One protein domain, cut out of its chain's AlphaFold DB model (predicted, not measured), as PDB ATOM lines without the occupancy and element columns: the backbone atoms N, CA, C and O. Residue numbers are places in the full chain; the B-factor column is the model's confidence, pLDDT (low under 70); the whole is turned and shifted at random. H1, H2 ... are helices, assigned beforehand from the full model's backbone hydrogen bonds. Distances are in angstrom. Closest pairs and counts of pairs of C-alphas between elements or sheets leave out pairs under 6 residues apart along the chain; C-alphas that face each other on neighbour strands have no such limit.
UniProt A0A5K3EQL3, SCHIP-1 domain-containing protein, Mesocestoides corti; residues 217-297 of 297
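AT A GLANCE: This is residues 217 to 297 of the 297 residues of the protein "SCHIP-1 domain-containing protein" of Mesocestoides corti (UniProt A0A5K3EQL3). Helix H3 starts in a compact head with H1, H2 and loops; its later part and H4 make one long arm. Residues 264 to 297 stick out. The printed part has 81 residues with four named helices, H1 to H4 in order, and no named strand; it is all helix and extended, with radius of gyration of the C-alphas 23.1 A and spans 70 by 24 by 22 A.

IN THESE COORDINATES: H3, residues 250 to 274, is 36.3 A long, from (187.502, 220.420, 288.355). H4, residues 280 to 295, is 22.6 A long, ending at (202.494, 159.698, 273.685). H1 is residues 224 to 230, H2 242 to 246.

HOW THE PARTS SIT: H3 touches H1 with residues 252 to 259 alone, closest C-alphas Gln 252 and Ile 230, 6.6 A, at a shallow tilt of 14 degrees, opposite ways. H2 and H3 are only just apart, closest C-alphas 8.1 A. H4 is apart from H1, H2 and H3. In H1 to H4 every O i to N i+4 pair is within hydrogen-bond range.

THE WHOLE: The printed part has no cut. The H1 to H2 link is long. 32 residues, among them 274 to 284, have pLDDT under 70.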
ATOM      1  N   MET A 217     169.910 206.093 299.133       41.88
ATOM      2  CA  MET A 217     170.967 205.367 299.816       41.88
ATOM      3  C   MET A 217     172.240 206.182 299.648       41.88
ATOM      4  O   MET A 217     172.784 206.262 298.552       41.88
ATOM      5  N   LYS A 218     172.720 206.775 300.745       47.62
ATOM      6  CA  LYS A 218     174.061 207.361 300.814       47.62
ATOM      7  C   LYS A 218     175.088 206.236 300.730       47.62
ATOM      8  O   LYS A 218     175.577 205.752 301.747       47.62
ATOM      9  N   VAL A 219     175.385 205.784 299.520       46.16
ATOM     10  CA  VAL A 219     176.535 204.917 299.277       46.16
ATOM     11  C   VAL A 219     177.725 205.849 299.091       46.16
ATOM     12  O   VAL A 219     177.840 206.518 298.064       46.16
ATOM     13  N   CYS A 220     178.571 205.948 300.119       58.66
ATOM     14  CA  CYS A 220     179.860 206.626 300.019       58.66
ATOM     15  C   CYS A 220     180.821 205.723 299.242       58.66
ATOM     16  O   CYS A 220     181.334 204.750 299.782       58.66
ATOM     17  N   PHE A 221     181.046 206.049 297.971       72.50
ATOM     18  CA  PHE A 221     182.044 205.403 297.104       72.50
ATOM     19  C   PHE A 221     183.458 205.993 297.286       72.50
ATOM     20  O   PHE A 221     184.417 205.505 296.696       72.50
ATOM     21  N   LEU A 222     183.597 207.045 298.096       78.75
ATOM     22  CA  LEU A 222     184.868 207.708 298.389       78.75
ATOM     23  C   LEU A 222     185.474 207.185 299.687       78.75
ATOM     24  O   LEU A 222     184.751 206.846 300.628       78.75
ATOM     25  N   SER A 223     186.802 207.205 299.761       80.00
ATOM     26  CA  SER A 223     187.517 206.960 301.007       80.00
ATOM     27  C   SER A 223     187.142 207.998 302.067       80.00
ATOM     28  O   SER A 223     186.717 209.118 301.766       80.00
ATOM     29  N   ALA A 224     187.343 207.646 303.338       80.81
ATOM     30  CA  ALA A 224     187.079 208.556 304.449       80.81
ATOM     31  C   ALA A 224     187.844 209.885 304.295       80.81
ATOM     32  O   ALA A 224     187.267 210.950 304.511       80.81
ATOM     33  N   ALA A 225     189.101 209.833 303.842       78.88
ATOM     34  CA  ALA A 225     189.936 211.014 303.632       78.88
ATOM     35  C   ALA A 225     189.357 211.936 302.551       78.88
ATOM     36  O   ALA A 225     189.190 213.137 302.770       78.88
ATOM     37  N   THR A 226     188.974 211.367 301.409       80.12
ATOM     38  CA  THR A 226     188.418 212.131 300.288       80.12
ATOM     39  C   THR A 226     187.022 212.667 300.604       80.12
ATOM     40  O   THR A 226     186.700 213.810 300.276       80.12
ATOM     41  N   SER A 227     186.216 211.896 301.339       79.75
ATOM     42  CA  SER A 227     184.908 212.343 301.829       79.75
ATOM     43  C   SER A 227     185.005 213.493 302.842       79.75
ATOM     44  O   SER A 227     184.150 214.375 302.843       79.75
ATOM     45  N   ALA A 228     186.059 213.540 303.666       80.62
ATOM     46  CA  ALA A 228     186.289 214.637 304.606       80.62
ATOM     47  C   ALA A 228     186.701 215.934 303.894       80.62
ATOM     48  O   ALA A 228     186.374 217.022 304.362       80.62
ATOM     49  N   LEU A 229     187.395 215.821 302.757       80.25
ATOM     50  CA  LEU A 229     187.886 216.966 301.994       80.25
ATOM     51  C   LEU A 229     186.806 217.589 301.092       80.25
ATOM     52  O   LEU A 229     186.725 218.809 300.970       80.25
ATOM     53  N   ILE A 230     185.993 216.752 300.443       77.06
ATOM     54  CA  ILE A 230     184.986 217.190 299.459       77.06
ATOM     55  C   ILE A 230     183.600 217.338 300.101       77.06
ATOM     56  O   ILE A 230     182.752 218.077 299.600       77.06
ATOM     57  N   GLY A 231     183.380 216.683 301.239       74.31
ATOM     58  CA  GLY A 231     182.080 216.581 301.883       74.31
ATOM     59  C   GLY A 231     181.254 215.415 301.341       74.31
ATOM     60  O   GLY A 231     181.695 214.606 300.522       74.31
ATOM     61  N   VAL A 232     180.022 215.308 301.839       70.50
ATOM     62  CA  VAL A 232     179.097 214.249 301.428       70.50
ATOM     63  C   VAL A 232     178.557 214.575 300.042       70.50
ATOM     64  O   VAL A 232     177.820 215.544 299.874       70.50
ATOM     65  N   ILE A 233     178.893 213.735 299.068       69.81
ATOM     66  CA  ILE A 233     178.328 213.815 297.724       69.81
ATOM     67  C   ILE A 233     177.084 212.932 297.674       69.81
ATOM     68  O   ILE A 233     177.128 211.759 298.052       69.81
ATOM     69  N   GLU A 234     175.965 213.503 297.241       63.59
ATOM     70  CA  GLU A 234     174.716 212.762 297.103       63.59
ATOM     71  C   GLU A 234     174.830 211.761 295.950       63.59
ATOM     72  O   GLU A 234     175.121 212.126 294.808       63.59
ATOM     73  N   SER A 235     174.610 210.486 296.270       64.12
ATOM     74  CA  SER A 235     174.516 209.405 295.299       64.12
ATOM     75  C   SER A 235     173.078 208.920 295.160       64.12
ATOM     76  O   SER A 235     172.318 208.868 296.130       64.12
ATOM     77  N   GLU A 236     172.709 208.559 293.934       58.31
ATOM     78  CA  GLU A 236     171.450 207.892 293.612       58.31
ATOM     79  C   GLU A 236     171.788 206.528 293.000       58.31
ATOM     80  O   GLU A 236     172.601 206.441 292.081       58.31
ATOM     81  N   ASP A 237     171.233 205.449 293.564       59.31
ATOM     82  CA  ASP A 237     171.490 204.063 293.140       59.31
ATOM     83  C   ASP A 237     172.999 203.707 293.027       59.31
ATOM     84  O   ASP A 237     173.423 202.945 292.161       59.31
ATOM     85  N   GLY A 238     173.833 204.251 293.927       58.09
ATOM     86  CA  GLY A 238     175.280 203.983 293.965       58.09
ATOM     87  C   GLY A 238     176.105 204.749 292.927       58.09
ATOM     88  O   GLY A 238     177.316 204.548 292.852       58.09
ATOM     89  N   MET A 239     175.481 205.647 292.163       62.53
ATOM     90  CA  MET A 239     176.156 206.529 291.215       62.53
ATOM     91  C   MET A 239     176.121 207.987 291.672       62.53
ATOM     92  O   MET A 239     175.232 208.408 292.412       62.53
ATOM     93  N   LEU A 240     177.089 208.772 291.197       69.00
ATOM     94  CA  LEU A 240     177.063 210.228 291.307       69.00
ATOM     95  C   LEU A 240     175.856 210.777 290.543       69.00
ATOM     96  O   LEU A 240     175.720 210.523 289.344       69.00
ATOM     97  N   SER A 241     174.995 211.543 291.216       67.69
ATOM     98  CA  SER A 241     173.900 212.220 290.523       67.69
ATOM     99  C   SER A 241     174.453 213.307 289.590       67.69
ATOM    100  O   SER A 241     175.486 213.924 289.865       67.69
ATOM    101  N   MET A 242     173.760 213.570 288.478       65.25
ATOM    102  CA  MET A 242     174.166 214.619 287.531       65.25
ATOM    103  C   MET A 242     174.217 215.999 288.205       65.25
ATOM    104  O   MET A 242     175.110 216.800 287.942       65.25
ATOM    105  N   GLU A 243     173.278 216.262 289.113       66.62
ATOM    106  CA  GLU A 243     173.212 217.503 289.885       66.62
ATOM    107  C   GLU A 243     174.379 217.639 290.866       66.62
ATOM    108  O   GLU A 243     174.878 218.745 291.077       66.62
ATOM    109  N   ALA A 244     174.832 216.530 291.458       68.56
ATOM    110  CA  ALA A 244     176.024 216.523 292.293       68.56
ATOM    111  C   ALA A 244     177.279 216.759 291.447       68.56
ATOM    112  O   ALA A 244     178.109 217.583 291.821       68.56
ATOM    113  N   LEU A 245     177.383 216.118 290.279       69.50
ATOM    114  CA  LEU A 245     178.527 216.263 289.380       69.50
ATOM    115  C   LEU A 245     178.686 217.697 288.856       69.50
ATOM    116  O   LEU A 245     179.796 218.216 288.832       69.50
ATOM    117  N   GLN A 246     177.586 218.364 288.498       69.75
ATOM    118  CA  GLN A 246     177.609 219.758 288.030       69.75
ATOM    119  C   GLN A 246     178.064 220.758 289.103       69.75
ATOM    120  O   GLN A 246     178.540 221.841 288.769       69.75
ATOM    121  N   LYS A 247     177.910 220.416 290.386       77.69
ATOM    122  CA  LYS A 247     178.342 221.256 291.513       77.69
ATOM    123  C   LYS A 247     179.809 221.040 291.882       77.69
ATOM    124  O   LYS A 247     180.342 221.810 292.680       77.69
ATOM    125  N   LEU A 248     180.454 220.008 291.335       78.38
ATOM    126  CA  LEU A 248     181.855 219.724 291.604       78.38
ATOM    127  C   LEU A 248     182.753 220.595 290.730       78.38
ATOM    128  O   LEU A 248     182.604 220.682 289.514       78.38
ATOM    129  N   SER A 249     183.733 221.214 291.373       81.88
ATOM    130  CA  SER A 249     184.822 221.893 290.680       81.88
ATOM    131  C   SER A 249     185.788 220.875 290.063       81.88
ATOM    132  O   SER A 249     185.929 219.753 290.556       81.88
ATOM    133  N   LEU A 250     186.507 221.276 289.011       77.56
ATOM    134  CA  LEU A 250     187.502 220.420 288.355       77.56
ATOM    135  C   LEU A 250     188.534 219.815 289.340       77.56
ATOM    136  O   LEU A 250     188.775 218.610 289.256       77.56
ATOM    137  N   PRO A 251     189.076 220.561 290.329       78.44
ATOM    138  CA  PRO A 251     189.961 219.981 291.340       78.44
ATOM    139  C   PRO A 251     189.287 218.901 292.196       78.44
ATOM    140  O   PRO A 251     189.902 217.887 292.504       78.44
ATOM    141  N   GLN A 252     188.011 219.073 292.557       79.19
ATOM    142  CA  GLN A 252     187.274 218.062 293.323       79.19
ATOM    143  C   GLN A 252     187.041 216.793 292.497       79.19
ATOM    144  O   GLN A 252     187.198 215.693 293.021       79.19
ATOM    145  N   ILE A 253     186.733 216.932 291.203       79.88
ATOM    146  CA  ILE A 253     186.610 215.791 290.283       79.88
ATOM    147  C   ILE A 253     187.938 215.032 290.200       79.88
ATOM    148  O   ILE A 253     187.950 213.807 290.288       79.88
ATOM    149  N   GLN A 254     189.061 215.744 290.100       78.06
ATOM    150  CA  GLN A 254     190.384 215.122 290.048       78.06
ATOM    151  C   GLN A 254     190.698 214.326 291.323       78.06
ATOM    152  O   GLN A 254     191.194 213.203 291.244       78.06
ATOM    153  N   ILE A 255     190.366 214.873 292.493       82.94
ATOM    154  CA  ILE A 255     190.557 214.185 293.775       82.94
ATOM    155  C   ILE A 255     189.685 212.922 293.845       82.94
ATOM    156  O   ILE A 255     190.180 211.872 294.245       82.94
ATOM    157  N   ILE A 256     188.425 212.994 293.400       83.06
ATOM    158  CA  ILE A 256     187.518 211.836 293.336       83.06
ATOM    159  C   ILE A 256     188.086 210.738 292.439       83.06
ATOM    160  O   ILE A 256     188.120 209.576 292.835       83.06
ATOM    161  N   VAL A 257     188.549 211.090 291.239       83.56
ATOM    162  CA  VAL A 257     189.100 210.113 290.289       83.56
ATOM    163  C   VAL A 257     190.354 209.455 290.860       83.56
ATOM    164  O   VAL A 257     190.461 208.230 290.832       83.56
ATOM    165  N   ASN A 258     191.270 210.238 291.433       83.25
ATOM    166  CA  ASN A 258     192.482 209.704 292.057       83.25
ATOM    167  C   ASN A 258     192.157 208.754 293.217       83.25
ATOM    168  O   ASN A 258     192.762 207.688 293.335       83.25
ATOM    169  N   ASP A 259     191.183 209.111 294.052       83.75
ATOM    170  CA  ASP A 259     190.732 208.270 295.159       83.75
ATOM    171  C   ASP A 259     190.170 206.930 294.667       83.75
ATOM    172  O   ASP A 259     190.556 205.872 295.165       83.75
ATOM    173  N   LEU A 260     189.317 206.956 293.641       83.94
ATOM    174  CA  LEU A 260     188.741 205.747 293.052       83.94
ATOM    175  C   LEU A 260     189.808 204.851 292.415       83.94
ATOM    176  O   LEU A 260     189.785 203.637 292.613       83.94
ATOM    177  N   LEU A 261     190.770 205.431 291.693       82.81
ATOM    178  CA  LEU A 261     191.881 204.676 291.106       82.81
ATOM    179  C   LEU A 261     192.737 204.001 292.184       82.81
ATOM    180  O   LEU A 261     193.109 202.834 292.029       82.81
ATOM    181  N   ASN A 262     192.993 204.690 293.296       83.06
ATOM    182  CA  ASN A 262     193.713 204.118 294.432       83.06
ATOM    183  C   ASN A 262     192.942 202.953 295.063       83.06
ATOM    184  O   ASN A 262     193.520 201.886 295.279       83.06
ATOM    185  N   GLN A 263     191.636 203.116 295.292       80.62
ATOM    186  CA  GLN A 263     190.786 202.049 295.827       80.62
ATOM    187  C   GLN A 263     190.745 200.820 294.899       80.62
ATOM    188  O   GLN A 263     190.840 199.685 295.373       80.62
ATOM    189  N   ILE A 264     190.659 201.023 293.578       82.00
ATOM    190  CA  ILE A 264     190.714 199.939 292.582       82.00
ATOM    191  C   ILE A 264     192.071 199.231 292.633       82.00
ATOM    192  O   ILE A 264     192.122 198.002 292.656       82.00
ATOM    193  N   SER A 265     193.167 199.988 292.681       78.31
ATOM    194  CA  SER A 265     194.524 199.441 292.768       78.31
ATOM    195  C   SER A 265     194.708 198.574 294.018       78.31
ATOM    196  O   SER A 265     195.182 197.439 293.929       78.31
ATOM    197  N   GLU A 266     194.258 199.055 295.179       81.31
ATOM    198  CA  GLU A 266     194.335 198.305 296.432       81.31
ATOM    199  C   GLU A 266     193.492 197.023 296.377       81.31
ATOM    200  O   GLU A 266     193.963 195.945 296.756       81.31
ATOM    201  N   LYS A 267     192.266 197.110 295.848       80.88
ATOM    202  CA  LYS A 267     191.406 195.938 295.652       80.88
ATOM    203  C   LYS A 267     192.026 194.925 294.701       80.88
ATOM    204  O   LYS A 267     192.010 193.735 295.006       80.88
ATOM    205  N   ASN A 268     192.633 195.376 293.609       75.00
ATOM    206  CA  ASN A 268     193.340 194.502 292.680       75.00
ATOM    207  C   ASN A 268     194.524 193.806 293.358       75.00
ATOM    208  O   ASN A 268     194.704 192.605 293.179       75.00
ATOM    209  N   LEU A 269     195.288 194.510 294.196       77.50
ATOM    210  CA  LEU A 269     196.373 193.900 294.963       77.50
ATOM    211  C   LEU A 269     195.854 192.852 295.963       77.50
ATOM    212  O   LEU A 269     196.464 191.795 296.121       77.50
ATOM    213  N   GLN A 270     194.729 193.118 296.630       79.31
ATOM    214  CA  GLN A 270     194.082 192.153 297.527       79.31
ATOM    215  C   GLN A 270     193.603 190.912 296.763       79.31
ATOM    216  O   GLN A 270     193.843 189.794 297.212       79.31
ATOM    217  N   LEU A 271     192.989 191.094 295.591       76.06
ATOM    218  CA  LEU A 271     192.561 189.994 294.726       76.06
ATOM    219  C   LEU A 271     193.753 189.179 294.220       76.06
ATOM    220  O   LEU A 271     193.707 187.955 294.261       76.06
ATOM    221  N   MET A 272     194.853 189.829 293.839       71.06
ATOM    222  CA  MET A 272     196.092 189.155 293.434       71.06
ATOM    223  C   MET A 272     196.685 188.284 294.548       71.06
ATOM    224  O   MET A 272     197.268 187.245 294.257       71.06
ATOM    225  N   LYS A 273     196.512 188.669 295.819       73.25
ATOM    226  CA  LYS A 273     196.902 187.843 296.976       73.25
ATOM    227  C   LYS A 273     195.952 186.666 297.229       73.25
ATOM    228  O   LYS A 273     196.349 185.711 297.884       73.25
ATOM    229  N   GLN A 274     194.702 186.765 296.776       64.88
ATOM    230  CA  GLN A 274     193.665 185.740 296.946       64.88
ATOM    231  C   GLN A 274     193.557 184.787 295.758       64.88
ATOM    232  O   GLN A 274     192.947 183.727 295.894       64.88
ATOM    233  N   LEU A 275     194.124 185.146 294.603       57.81
ATOM    234  CA  LEU A 275     194.297 184.195 293.519       57.81
ATOM    235  C   LEU A 275     195.082 183.012 294.088       57.81
ATOM    236  O   LEU A 275     196.149 183.235 294.668       57.81
ATOM    237  N   PRO A 276     194.574 181.773 293.960       52.31
ATOM    238  CA  PRO A 276     195.383 180.625 294.300       52.31
ATOM    239  C   PRO A 276     196.652 180.758 293.466       52.31
ATOM    240  O   PRO A 276     196.583 180.822 292.234       52.31
ATOM    241  N   LEU A 277     197.800 180.855 294.139       56.34
ATOM    242  CA  LEU A 277     199.062 180.472 293.531       56.34
ATOM    243  C   LEU A 277     198.761 179.088 292.967       56.34
ATOM    244  O   LEU A 277     198.513 178.158 293.730       56.34
ATOM    245  N   ARG A 278     198.594 178.975 291.643       54.66
ATOM    246  CA  ARG A 278     198.517 177.657 291.024       54.66
ATOM    247  C   ARG A 278     199.848 177.038 291.387       54.66
ATOM    248  O   ARG A 278     200.858 177.491 290.861       54.66
ATOM    249  N   ASP A 279     199.833 176.117 292.348       59.12
ATOM    250  CA  ASP A 279     201.047 175.474 292.813       59.12
ATOM    251  C   ASP A 279     201.763 174.966 291.569       59.12
ATOM    252  O   ASP A 279     201.181 174.217 290.779       59.12
ATOM    253  N   ASP A 280     203.004 175.402 291.366       59.16
ATOM    254  CA  ASP A 280     203.797 174.994 290.205       59.16
ATOM    255  C   ASP A 280     203.863 173.454 290.113       59.16
ATOM    256  O   ASP A 280     203.924 172.883 289.029       59.16
ATOM    257  N   LEU A 281     203.707 172.774 291.257       55.09
ATOM    258  CA  LEU A 281     203.579 171.325 291.393       55.09
ATOM    259  C   LEU A 281     202.328 170.728 290.715       55.09
ATOM    260  O   LEU A 281     202.357 169.583 290.265       55.09
ATOM    261  N   ILE A 282     201.213 171.462 290.674       65.56
ATOM    262  CA  ILE A 282     199.977 171.058 289.985       65.56
ATOM    263  C   ILE A 282     200.142 171.275 288.480       65.56
ATOM    264  O   ILE A 282     199.809 170.381 287.706       65.56
ATOM    265  N   LEU A 283     200.731 172.404 288.071       69.44
ATOM    266  CA  LEU A 283     201.055 172.684 286.668       69.44
ATOM    267  C   LEU A 283     202.011 171.638 286.084       69.44
ATOM    268  O   LEU A 283     201.760 171.121 285.000       69.44
ATOM    269  N   GLU A 284     203.054 171.257 286.822       69.25
ATOM    270  CA  GLU A 284     204.009 170.237 286.381       69.25
ATOM    271  C   GLU A 284     203.357 168.847 286.266       69.25
ATOM    272  O   GLU A 284     203.666 168.078 285.352       69.25
ATOM    273  N   LYS A 285     202.422 168.511 287.166       75.19
ATOM    274  CA  LYS A 285     201.649 167.260 287.090       75.19
ATOM    275  C   LYS A 285     200.695 167.248 285.897       75.19
ATOM    276  O   LYS A 285     200.620 166.233 285.208       75.19
ATOM    277  N   GLU A 286     199.999 168.354 285.640       78.62
ATOM    278  CA  GLU A 286     199.116 168.506 284.477       78.62
ATOM    279  C   GLU A 286     199.907 168.442 283.162       78.62
ATOM    280  O   GLU A 286     199.482 167.773 282.220       78.62
ATOM    281  N   GLU A 287     201.089 169.061 283.101       77.31
ATOM    282  CA  GLU A 287     201.953 169.038 281.918       77.31
ATOM    283  C   GLU A 287     202.526 167.638 281.648       77.31
ATOM    284  O   GLU A 287     202.502 167.167 280.507       77.31
ATOM    285  N   LYS A 288     202.964 166.928 282.697       76.19
ATOM    286  CA  LYS A 288     203.407 165.528 282.592       76.19
ATOM    287  C   LYS A 288     202.276 164.604 282.143       76.19
ATOM    288  O   LYS A 288     202.504 163.752 281.285       76.19
ATOM    289  N   GLN A 289     201.063 164.793 282.662       80.94
ATOM    290  CA  GLN A 289     199.904 164.012 282.235       80.94
ATOM    291  C   GLN A 289     199.550 164.294 280.769       80.94
ATOM    292  O   GLN A 289     199.402 163.365 279.982       80.94
ATOM    293  N   ALA A 290     199.533 165.565 280.360       79.31
ATOM    294  CA  ALA A 290     199.267 165.951 278.975       79.31
ATOM    295  C   ALA A 290     200.346 165.463 277.988       79.31
ATOM    296  O   ALA A 290     200.082 165.338 276.789       79.31
ATOM    297  N   TYR A 291     201.579 165.240 278.447       79.06
ATOM    298  CA  TYR A 291     202.627 164.611 277.643       79.06
ATOM    299  C   TYR A 291     202.387 163.105 277.490       79.06
ATOM    300  O   TYR A 291     202.429 162.592 276.375       79.06
ATOM    301  N   LEU A 292     202.070 162.412 278.588       79.69
ATOM    302  CA  LEU A 292     201.765 160.979 278.566       79.69
ATOM    303  C   LEU A 292     200.555 160.665 277.683       79.69
ATOM    304  O   LEU A 292     200.632 159.756 276.859       79.69
ATOM    305  N   ASP A 293     199.496 161.467 277.777       76.38
ATOM    306  CA  ASP A 293     198.294 161.295 276.960       76.38
ATOM    307  C   ASP A 293     198.611 161.450 275.459       76.38
ATOM    308  O   ASP A 293     198.129 160.670 274.639       76.38
ATOM    309  N   ARG A 294     199.504 162.385 275.094       75.00
ATOM    310  CA  ARG A 294     199.972 162.589 273.708       75.00
ATOM    311  C   ARG A 294     200.887 161.485 273.189       75.00
ATOM    312  O   ARG A 294     200.900 161.245 271.990       75.00
ATOM    313  N   CYS A 295     201.657 160.839 274.058       67.38
ATOM    314  CA  CYS A 295     202.494 159.698 273.685       67.38
ATOM    315  C   CYS A 295     201.718 158.374 273.634       67.38
ATOM    316  O   CYS A 295     202.235 157.390 273.111       67.38
ATOM    317  N   SER A 296     200.511 158.339 274.204       66.75
ATOM    318  CA  SER A 296     199.631 157.166 274.220       66.75
ATOM    319  C   SER A 296     198.591 157.128 273.088       66.75
ATOM    320  O   SER A 296     197.848 156.149 272.998       66.75
ATOM    321  N   ALA A 297     198.544 158.167 272.246       51.59
ATOM    322  CA  ALA A 297     197.712 158.271 271.044       51.59
ATOM    323  C   ALA A 297     198.524 157.954 269.779       51.59
ATOM    324  O   ALA A 297     197.938 157.346 268.855       51.59
TER     325      ALA A 297